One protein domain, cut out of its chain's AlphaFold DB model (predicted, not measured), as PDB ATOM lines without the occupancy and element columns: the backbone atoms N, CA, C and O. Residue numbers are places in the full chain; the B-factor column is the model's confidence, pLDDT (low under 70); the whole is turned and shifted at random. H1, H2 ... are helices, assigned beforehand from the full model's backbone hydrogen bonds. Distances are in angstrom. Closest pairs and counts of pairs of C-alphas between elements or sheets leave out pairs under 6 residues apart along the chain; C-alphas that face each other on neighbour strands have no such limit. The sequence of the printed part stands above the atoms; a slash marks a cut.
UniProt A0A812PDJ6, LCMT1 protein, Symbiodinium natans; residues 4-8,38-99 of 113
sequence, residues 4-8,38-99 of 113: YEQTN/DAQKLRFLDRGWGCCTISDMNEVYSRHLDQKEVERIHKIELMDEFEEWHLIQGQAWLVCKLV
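This is residues 4 to 8 and 38 to 99 of the 113 residues of the protein "LCMT1 protein" of Symbiodinium natans (UniProt A0A812PDJ6). Four short helices are strung along a loose, looping chain: H2, H3 and H4 with their links make an open loop at one end of the longest axis, and H1 sits by itself at the other end. Two stretches with no named element, residues 46 to 56 and 91 to 99, run between these ends, and residues 71 to 84 stick out free at the far side of the loop. The printed part has 67 residues with helices H1, H2, H3, H4 in that order and no named strand; the class is all helix, though the helices hold 32 residues, under half. It is loose, with a radius of gyration of the C-alphas of 14.7 A, and spans 45 by 24 by 14 A.

Start at C-alpha 4, at (18.492, -77.494, 6.306), and go to residue 8, where the cut comes. Beyond it find C-alpha 38 at (26.304, -69.957, -3.401); from there H1 runs to residue 45, 10.4 A. H2 is residues 57 to 64, 9.6 A, and H3 is residues 67 to 73, 9.8 A. H4, residues 82 to 90, runs 11.8 A and ends at C-alpha 90, (23.091, -84.150, -4.087).

Look at Met 57 and Gln 89: their C-alphas, 5.0 A apart, are the closest of H2 and H4, which touch. Their lines are about perpendicular, at 86 degrees. H1 touches no helix. H2 and H3 are only just apart, at 8.2 A, and H3 and H4 are apart. In H1, H2, H3 and H4 every O i to N i+4 pair is within hydrogen-bond range.

The C-alphas of Gly 48 and Leu 78 are the two farthest apart, 45.0 A. Residues 9 to 37 are not printed, and C-alphas 8 and 38 are 10.8 A apart across this cut. The link from H1 to H2 is long, with 11 residues; H2 to H3 is tight and H3 to H4 short. Mean pLDDT of the printed part is 83.2; residues 90 to 99 are under 70.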
ATOM      1  N   TYR A   4      18.576 -76.290   7.119       85.62
ATOM      2  CA  TYR A   4      18.492 -77.494   6.306       85.62
ATOM      3  C   TYR A   4      17.316 -77.318   5.350       85.62
ATOM      4  O   TYR A   4      16.161 -77.400   5.764       85.62
ATOM      5  N   GLU A   5      17.607 -76.946   4.104       86.38
ATOM      6  CA  GLU A   5      16.580 -76.651   3.101       86.38
ATOM      7  C   GLU A   5      17.007 -77.051   1.690       86.38
ATOM      8  O   GLU A   5      18.188 -77.299   1.421       86.38
ATOM      9  N   GLN A   6      16.017 -77.085   0.795       87.69
ATOM     10  CA  GLN A   6      16.202 -77.488  -0.584       87.69
ATOM     11  C   GLN A   6      16.897 -76.424  -1.453       87.69
ATOM     12  O   GLN A   6      16.750 -75.223  -1.242       87.69
ATOM     13  N   THR A   7      17.634 -76.880  -2.471       87.06
ATOM     14  CA  THR A   7      18.346 -76.070  -3.480       87.06
ATOM     15  C   THR A   7      18.177 -76.706  -4.869       87.06
ATOM     16  O   THR A   7      17.671 -77.819  -4.973       87.06
ATOM     17  N   ASN A   8      18.601 -76.009  -5.926       89.12
ATOM     18  CA  ASN A   8      18.606 -76.443  -7.330       89.12
ATOM     19  C   ASN A   8      17.209 -76.695  -7.939       89.12
ATOM     20  O   ASN A   8      16.986 -77.710  -8.595       89.12
ATOM     21  N   ASP A  38      25.699 -71.292  -3.418       89.12
ATOM     22  CA  ASP A  38      26.304 -69.957  -3.401       89.12
ATOM     23  C   ASP A  38      25.277 -68.858  -3.105       89.12
ATOM     24  O   ASP A  38      25.553 -67.955  -2.313       89.12
ATOM     25  N   ALA A  39      24.069 -68.948  -3.672       90.94
ATOM     26  CA  ALA A  39      22.994 -67.999  -3.384       90.94
ATOM     27  C   ALA A  39      22.555 -68.074  -1.912       90.94
ATOM     28  O   ALA A  39      22.328 -67.043  -1.279       90.94
ATOM     29  N   GLN A  40      22.506 -69.281  -1.341       88.00
ATOM     30  CA  GLN A  40      22.258 -69.480   0.087       88.00
ATOM     31  C   GLN A  40      23.391 -68.911   0.943       88.00
ATOM     32  O   GLN A  40      23.135 -68.256   1.950       88.00
ATOM     33  N   LYS A  41      24.650 -69.073   0.529       87.38
ATOM     34  CA  LYS A  41      25.792 -68.468   1.223       87.38
ATOM     35  C   LYS A  41      25.666 -66.953   1.275       87.38
ATOM     36  O   LYS A  41      25.765 -66.358   2.349       87.38
ATOM     37  N   LEU A  42      25.417 -66.341   0.118       90.06
ATOM     38  CA  LEU A  42      25.257 -64.897  -0.023       90.06
ATOM     39  C   LEU A  42      24.077 -64.386   0.802       90.06
ATOM     40  O   LEU A  42      24.238 -63.416   1.532       90.06
ATOM     41  N   ARG A  43      22.944 -65.103   0.820       89.88
ATOM     42  CA  ARG A  43      21.783 -64.778   1.667       89.88
ATOM     43  C   ARG A  43      22.159 -64.536   3.124       89.88
ATOM     44  O   ARG A  43      21.591 -63.636   3.753       89.88
ATOM     45  N   PHE A  44      23.037 -65.372   3.678       87.50
ATOM     46  CA  PHE A  44      23.520 -65.214   5.044       87.50
ATOM     47  C   PHE A  44      24.556 -64.096   5.131       87.50
ATOM     48  O   PHE A  44      24.408 -63.215   5.967       87.50
ATOM     49  N   LEU A  45      25.563 -64.053   4.264       87.00
ATOM     50  CA  LEU A  45      26.575 -62.991   4.322       87.00
ATOM     51  C   LEU A  45      25.953 -61.582   4.219       87.00
ATOM     52  O   LEU A  45      26.250 -60.718   5.044       87.00
ATOM     53  N   ASP A  46      24.993 -61.388   3.313       90.69
ATOM     54  CA  ASP A  46      24.275 -60.121   3.103       90.69
ATOM     55  C   ASP A  46      23.421 -59.702   4.307       90.69
ATOM     56  O   ASP A  46      23.121 -58.525   4.501       90.69
ATOM     57  N   ARG A  47      23.041 -60.658   5.161       89.00
ATOM     58  CA  ARG A  47      22.303 -60.411   6.408       89.00
ATOM     59  C   ARG A  47      23.217 -60.112   7.600       89.00
ATOM     60  O   ARG A  47      22.747 -60.115   8.735       89.00
ATOM     61  N   GLY A  48      24.501 -59.850   7.353       84.94
ATOM     62  CA  GLY A  48      25.472 -59.446   8.371       84.94
ATOM     63  C   GLY A  48      26.152 -60.608   9.095       84.94
ATOM     64  O   GLY A  48      26.752 -60.402  10.149       84.94
ATOM     65  N   TRP A  49      26.074 -61.829   8.559       80.81
ATOM     66  CA  TRP A  49      26.743 -62.985   9.152       80.81
ATOM     67  C   TRP A  49      28.229 -63.011   8.757       80.81
ATOM     68  O   TRP A  49      28.568 -62.898   7.583       80.81
ATOM     69  N   GLY A  50      29.129 -63.171   9.735       78.00
ATOM     70  CA  GLY A  50      30.582 -63.065   9.515       78.00
ATOM     71  C   GLY A  50      31.240 -64.266   8.823       78.00
ATOM     72  O   GLY A  50      32.300 -64.125   8.217       78.00
ATOM     73  N   CYS A  51      30.630 -65.449   8.898       81.19
ATOM     74  CA  CYS A  51      31.056 -66.641   8.167       81.19
ATOM     75  C   CYS A  51      29.850 -67.541   7.881       81.19
ATOM     76  O   CYS A  51      28.853 -67.490   8.597       81.19
ATOM     77  N   CYS A  52      29.939 -68.356   6.832       81.06
ATOM     78  CA  CYS A  52      28.912 -69.322   6.458       81.06
ATOM     79  C   CYS A  52      29.588 -70.516   5.776       81.06
ATOM     80  O   CYS A  52      30.242 -70.351   4.739       81.06
ATOM     81  N   THR A  53      29.455 -71.695   6.381       82.81
ATOM     82  CA  THR A  53      29.853 -72.976   5.782       82.81
ATOM     83  C   THR A  53      28.614 -73.671   5.264       82.81
ATOM     84  O   THR A  53      27.588 -73.641   5.935       82.81
ATOM     85  N   ILE A  54      28.715 -74.276   4.088       82.94
ATOM     86  CA  ILE A  54      27.633 -74.987   3.422       82.94
ATOM     87  C   ILE A  54      28.209 -76.290   2.889       82.94
ATOM     88  O   ILE A  54      29.287 -76.275   2.300       82.94
ATOM     89  N   SER A  55      27.460 -77.366   3.084       85.25
ATOM     90  CA  SER A  55      27.712 -78.692   2.529       85.25
ATOM     91  C   SER A  55      26.384 -79.269   2.071       85.25
ATOM     92  O   SER A  55      25.363 -78.979   2.699       85.25
ATOM     93  N   ASP A  56      26.407 -80.061   1.001       86.75
ATOM     94  CA  ASP A  56      25.282 -80.907   0.604       86.75
ATOM     95  C   ASP A  56      25.300 -82.245   1.370       86.75
ATOM     96  O   ASP A  56      26.257 -82.566   2.087       86.75
ATOM     97  N   MET A  57      24.245 -83.052   1.235       86.69
ATOM     98  CA  MET A  57      24.165 -84.309   1.984       86.69
ATOM     99  C   MET A  57      25.050 -85.418   1.439       86.69
ATOM    100  O   MET A  57      25.368 -86.342   2.190       86.69
ATOM    101  N   ASN A  58      25.500 -85.325   0.188       88.50
ATOM    102  CA  ASN A  58      26.529 -86.226  -0.317       88.50
ATOM    103  C   ASN A  58      27.859 -85.964   0.388       88.50
ATOM    104  O   ASN A  58      28.536 -86.909   0.798       88.50
ATOM    105  N   GLU A  59      28.229 -84.700   0.583       87.94
ATOM    106  CA  GLU A  59      29.417 -84.306   1.333       87.94
ATOM    107  C   GLU A  59      29.298 -84.716   2.802       87.94
ATOM    108  O   GLU A  59      30.214 -85.341   3.335       87.94
ATOM    109  N   VAL A  60      28.159 -84.436   3.447       87.88
ATOM    110  CA  VAL A  60      27.914 -84.852   4.839       87.88
ATOM    111  C   VAL A  60      28.076 -86.358   4.985       87.88
ATOM    112  O   VAL A  60      28.839 -86.808   5.839       87.88
ATOM    113  N   TYR A  61      27.414 -87.132   4.131       87.50
ATOM    114  CA  TYR A  61      27.476 -88.582   4.197       87.50
ATOM    115  C   TYR A  61      28.882 -89.133   3.938       87.50
ATOM    116  O   TYR A  61      29.339 -90.007   4.667       87.50
ATOM    117  N   SER A  62      29.582 -88.617   2.924       87.50
ATOM    118  CA  SER A  62      30.879 -89.161   2.501       87.50
ATOM    119  C   SER A  62      32.072 -88.685   3.331       87.50
ATOM    120  O   SER A  62      33.089 -89.375   3.362       87.50
ATOM    121  N   ARG A  63      31.991 -87.510   3.973       87.81
ATOM    122  CA  ARG A  63      33.140 -86.875   4.649       87.81
ATOM    123  C   ARG A  63      32.949 -86.627   6.137       87.81
ATOM    124  O   ARG A  63      33.948 -86.501   6.841       87.81
ATOM    125  N   HIS A  64      31.711 -86.502   6.611       87.06
ATOM    126  CA  HIS A  64      31.437 -86.041   7.976       87.06
ATOM    127  C   HIS A  64      30.848 -87.118   8.895       87.06
ATOM    128  O   HIS A  64      30.870 -86.938  10.113       87.06
ATOM    129  N   LEU A  65      30.337 -88.229   8.354       89.56
ATOM    130  CA  LEU A  65      29.823 -89.342   9.154       89.56
ATOM    131  C   LEU A  65      30.926 -90.346   9.520       89.56
ATOM    132  O   LEU A  65      31.828 -90.616   8.731       89.56
ATOM    133  N   ASP A  66      30.826 -90.931  10.719       93.50
ATOM    134  CA  ASP A  66      31.667 -92.068  11.107       93.50
ATOM    135  C   ASP A  66      31.284 -93.292  10.267       93.50
ATOM    136  O   ASP A  66      30.126 -93.724  10.259       93.50
ATOM    137  N   GLN A  67      32.271 -93.884   9.597       91.06
ATOM    138  CA  GLN A  67      32.085 -95.058   8.755       91.06
ATOM    139  C   GLN A  67      31.475 -96.241   9.522       91.06
ATOM    140  O   GLN A  67      30.697 -97.006   8.951       91.06
ATOM    141  N   LYS A  68      31.746 -96.370  10.829       94.44
ATOM    142  CA  LYS A  68      31.121 -97.409  11.664       94.44
ATOM    143  C   LYS A  68      29.612 -97.227  11.781       94.44
ATOM    144  O   LYS A  68      28.879 -98.215  11.768       94.44
ATOM    145  N   GLU A  69      29.145 -95.984  11.876       94.19
ATOM    146  CA  GLU A  69      27.714 -95.683  11.924       94.19
ATOM    147  C   GLU A  69      27.058 -95.885  10.559       94.19
ATOM    148  O   GLU A  69      25.974 -96.463  10.495       94.19
ATOM    149  N   VAL A  70      27.734 -95.508   9.469       91.25
ATOM    150  CA  VAL A  70      27.267 -95.786   8.100       91.25
ATOM    151  C   VAL A  70      27.077 -97.292   7.892       91.25
ATOM    152  O   VAL A  70      26.002 -97.740   7.496       91.25
ATOM    153  N   GLU A  71      28.074 -98.104   8.248       91.56
ATOM    154  CA  GLU A  71      27.989 -99.567   8.170       91.56
ATOM    155  C   GLU A  71      26.911-100.158   9.083       91.56
ATOM    156  O   GLU A  71      26.278-101.157   8.732       91.56
ATOM    157  N   ARG A  72      26.703 -99.581  10.272       95.19
ATOM    158  CA  ARG A  72      25.637-100.002  11.185       95.19
ATOM    159  C   ARG A  72      24.262 -99.750  10.567       95.19
ATOM    160  O   ARG A  72      23.393-100.609  10.689       95.19
ATOM    161  N   ILE A  73      24.074 -98.607   9.909       92.56
ATOM    162  CA  ILE A  73      22.816 -98.228   9.252       92.56
ATOM    163  C   ILE A  73      22.561 -99.090   8.012       92.56
ATOM    164  O   ILE A  73      21.455 -99.598   7.862       92.56
ATOM    165  N   HIS A  74      23.578 -99.363   7.191       90.06
ATOM    166  CA  HIS A  74      23.457-100.242   6.017       90.06
ATOM    167  C   HIS A  74      23.037-101.685   6.335       90.06
ATOM    168  O   HIS A  74      22.667-102.432   5.437       90.06
ATOM    169  N   LYS A  75      23.096-102.110   7.602       93.06
ATOM    170  CA  LYS A  75      22.614-103.431   8.038       93.06
ATOM    171  C   LYS A  75      21.118-103.456   8.352       93.06
ATOM    172  O   LYS A  75      20.586-104.538   8.580       93.06
ATOM    173  N   ILE A  76      20.463-102.296   8.428       95.19
ATOM    174  CA  ILE A  76      19.033-102.192   8.745       95.19
ATOM    175  C   ILE A  76      18.194-102.594   7.529       95.19
ATOM    176  O   ILE A  76      17.232-103.343   7.678       95.19
ATOM    177  N   GLU A  77      18.576-102.132   6.340       90.56
ATOM    178  CA  GLU A  77      17.868-102.380   5.084       90.56
ATOM    179  C   GLU A  77      18.871-102.503   3.931       90.56
ATOM    180  O   GLU A  77      19.905-101.832   3.922       90.56
ATOM    181  N   LEU A  78      18.575-103.381   2.970       85.19
ATOM    182  CA  LEU A  78      19.385-103.523   1.765       85.19
ATOM    183  C   LEU A  78      19.064-102.368   0.815       85.19
ATOM    184  O   LEU A  78      17.933-102.250   0.361       85.19
ATOM    185  N   MET A  79      20.069-101.556   0.497       83.81
ATOM    186  CA  MET A  79      19.952-100.466  -0.470       83.81
ATOM    187  C   MET A  79      20.697-100.851  -1.750       83.81
ATOM    188  O   MET A  79      21.912-101.034  -1.718       83.81
ATOM    189  N   ASP A  80      19.986-101.013  -2.861       88.44
ATOM    190  CA  ASP A  80      20.542-101.313  -4.188       88.44
ATOM    191  C   ASP A  80      20.512-100.100  -5.140       88.44
ATOM    192  O   ASP A  80      21.334-100.011  -6.051       88.44
ATOM    193  N   GLU A  81      19.671 -99.103  -4.862       88.69
ATOM    194  CA  GLU A  81      19.497 -97.870  -5.650       88.69
ATOM    195  C   GLU A  81      20.435 -96.715  -5.222       88.69
ATOM    196  O   GLU A  81      20.021 -95.571  -5.018       88.69
ATOM    197  N   PHE A  82      21.743 -96.975  -5.093       85.19
ATOM    198  CA  PHE A  82      22.714 -95.949  -4.662       85.19
ATOM    199  C   PHE A  82      22.810 -94.736  -5.600       85.19
ATOM    200  O   PHE A  82      23.115 -93.634  -5.143       85.19
ATOM    201  N   GLU A  83      22.572 -94.920  -6.900       85.12
ATOM    202  CA  GLU A  83      22.600 -93.824  -7.876       85.12
ATOM    203  C   GLU A  83      21.448 -92.839  -7.636       85.12
ATOM    204  O   GLU A  83      21.672 -91.630  -7.562       85.12
ATOM    205  N   GLU A  84      20.232 -93.350  -7.434       84.94
ATOM    206  CA  GLU A  84      19.060 -92.524  -7.135       84.94
ATOM    207  C   GLU A  84      19.192 -91.850  -5.772       84.94
ATOM    208  O   GLU A  84      18.922 -90.655  -5.636       84.94
ATOM    209  N   TRP A  85      19.705 -92.577  -4.779       84.94
ATOM    210  CA  TRP A  85      20.022 -92.016  -3.474       84.94
ATOM    211  C   TRP A  85      21.032 -90.865  -3.589       84.94
ATOM    212  O   TRP A  85      20.804 -89.789  -3.041       84.94
ATOM    213  N   HIS A  86      22.104 -91.024  -4.368       84.88
ATOM    214  CA  HIS A  86      23.091 -89.963  -4.581       84.88
ATOM    215  C   HIS A  86      22.493 -88.734  -5.281       84.88
ATOM    216  O   HIS A  86      22.862 -87.601  -4.957       84.88
ATOM    217  N   LEU A  87      21.552 -88.935  -6.209       81.94
ATOM    218  CA  LEU A  87      20.801 -87.845  -6.832       81.94
ATOM    219  C   LEU A  87      19.927 -87.117  -5.807       81.94
ATOM    220  O   LEU A  87      19.976 -85.892  -5.745       81.94
ATOM    221  N   ILE A  88      19.190 -87.845  -4.965       81.69
ATOM    222  CA  ILE A  88      18.353 -87.265  -3.903       81.69
ATOM    223  C   ILE A  88      19.202 -86.488  -2.892       81.69
ATOM    224  O   ILE A  88      18.789 -85.426  -2.451       81.69
ATOM    225  N   GLN A  89      20.386 -86.986  -2.540       79.19
ATOM    226  CA  GLN A  89      21.264 -86.385  -1.530       79.19
ATOM    227  C   GLN A  89      22.123 -85.235  -2.077       79.19
ATOM    228  O   GLN A  89      22.509 -84.334  -1.329       79.19
ATOM    229  N   GLY A  90      22.418 -85.249  -3.379       68.50
ATOM    230  CA  GLY A  90      23.091 -84.150  -4.087       68.50
ATOM    231  C   GLY A  90      22.153 -82.986  -4.371       68.50
ATOM    232  O   GLY A  90      22.577 -81.866  -4.656       68.50
ATOM    233  N   GLN A  91      20.859 -83.250  -4.254       62.62
ATOM    234  CA  GLN A  91      19.841 -82.241  -4.163       62.62
ATOM    235  C   GLN A  91      19.654 -81.915  -2.684       62.62
ATOM    236  O   GLN A  91      19.280 -82.746  -1.866       62.62
ATOM    237  N   ALA A  92      19.798 -80.638  -2.358       59.31
ATOM    238  CA  ALA A  92      18.860 -80.063  -1.414       59.31
ATOM    239  C   ALA A  92      18.993 -80.447   0.067       59.31
ATOM    240  O   ALA A  92      17.955 -80.579   0.710       59.31
ATOM    241  N   TRP A  93      20.202 -80.433   0.654       56.75
ATOM    242  CA  TRP A  93      20.267 -80.027   2.060       56.75
ATOM    243  C   TRP A  93      21.543 -79.310   2.489       56.75
ATOM    244  O   TRP A  93      22.622 -79.882   2.555       56.75
ATOM    245  N   LEU A  94      21.365 -78.033   2.807       56.19
ATOM    246  CA  LEU A  94      22.359 -77.160   3.415       56.19
ATOM    247  C   LEU A  94      22.614 -77.580   4.875       56.19
ATOM    248  O   LEU A  94      21.670 -77.909   5.583       56.19
ATOM    249  N   VAL A  95      23.843 -77.483   5.380       55.00
ATOM    250  CA  VAL A  95      24.090 -77.334   6.826       55.00
ATOM    251  C   VAL A  95      24.874 -76.051   7.038       55.00
ATOM    252  O   VAL A  95      26.094 -76.029   6.915       55.00
ATOM    253  N   CYS A  96      24.176 -74.969   7.380       54.88
ATOM    254  CA  CYS A  96      24.842 -73.742   7.813       54.88
ATOM    255  C   CYS A  96      25.371 -73.893   9.240       54.88
ATOM    256  O   CYS A  96      24.585 -73.962  10.179       54.88
ATOM    257  N   LYS A  97      26.692 -73.883   9.440       56.47
ATOM    258  CA  LYS A  97      27.288 -73.625  10.762       56.47
ATOM    259  C   LYS A  97      27.785 -72.186  10.804       56.47
ATOM    260  O   LYS A  97      28.488 -71.736   9.905       56.47
ATOM    261  N   LEU A  98      27.403 -71.474  11.857       59.34
ATOM    262  CA  LEU A  98      27.776 -70.081  12.087       59.34
ATOM    263  C   LEU A  98      28.728 -70.036  13.277       59.34
ATOM    264  O   LEU A  98      28.442 -70.644  14.309       59.34
ATOM    265  N   VAL A  99      29.843 -69.329  13.124       58.81
ATOM    266  CA  VAL A  99      30.807 -69.068  14.195       58.81
ATOM    267  C   VAL A  99      30.796 -67.565  14.464       58.81
ATOM    268  O   VAL A  99      31.082 -66.769  13.569       58.81
TER     269      VAL A  99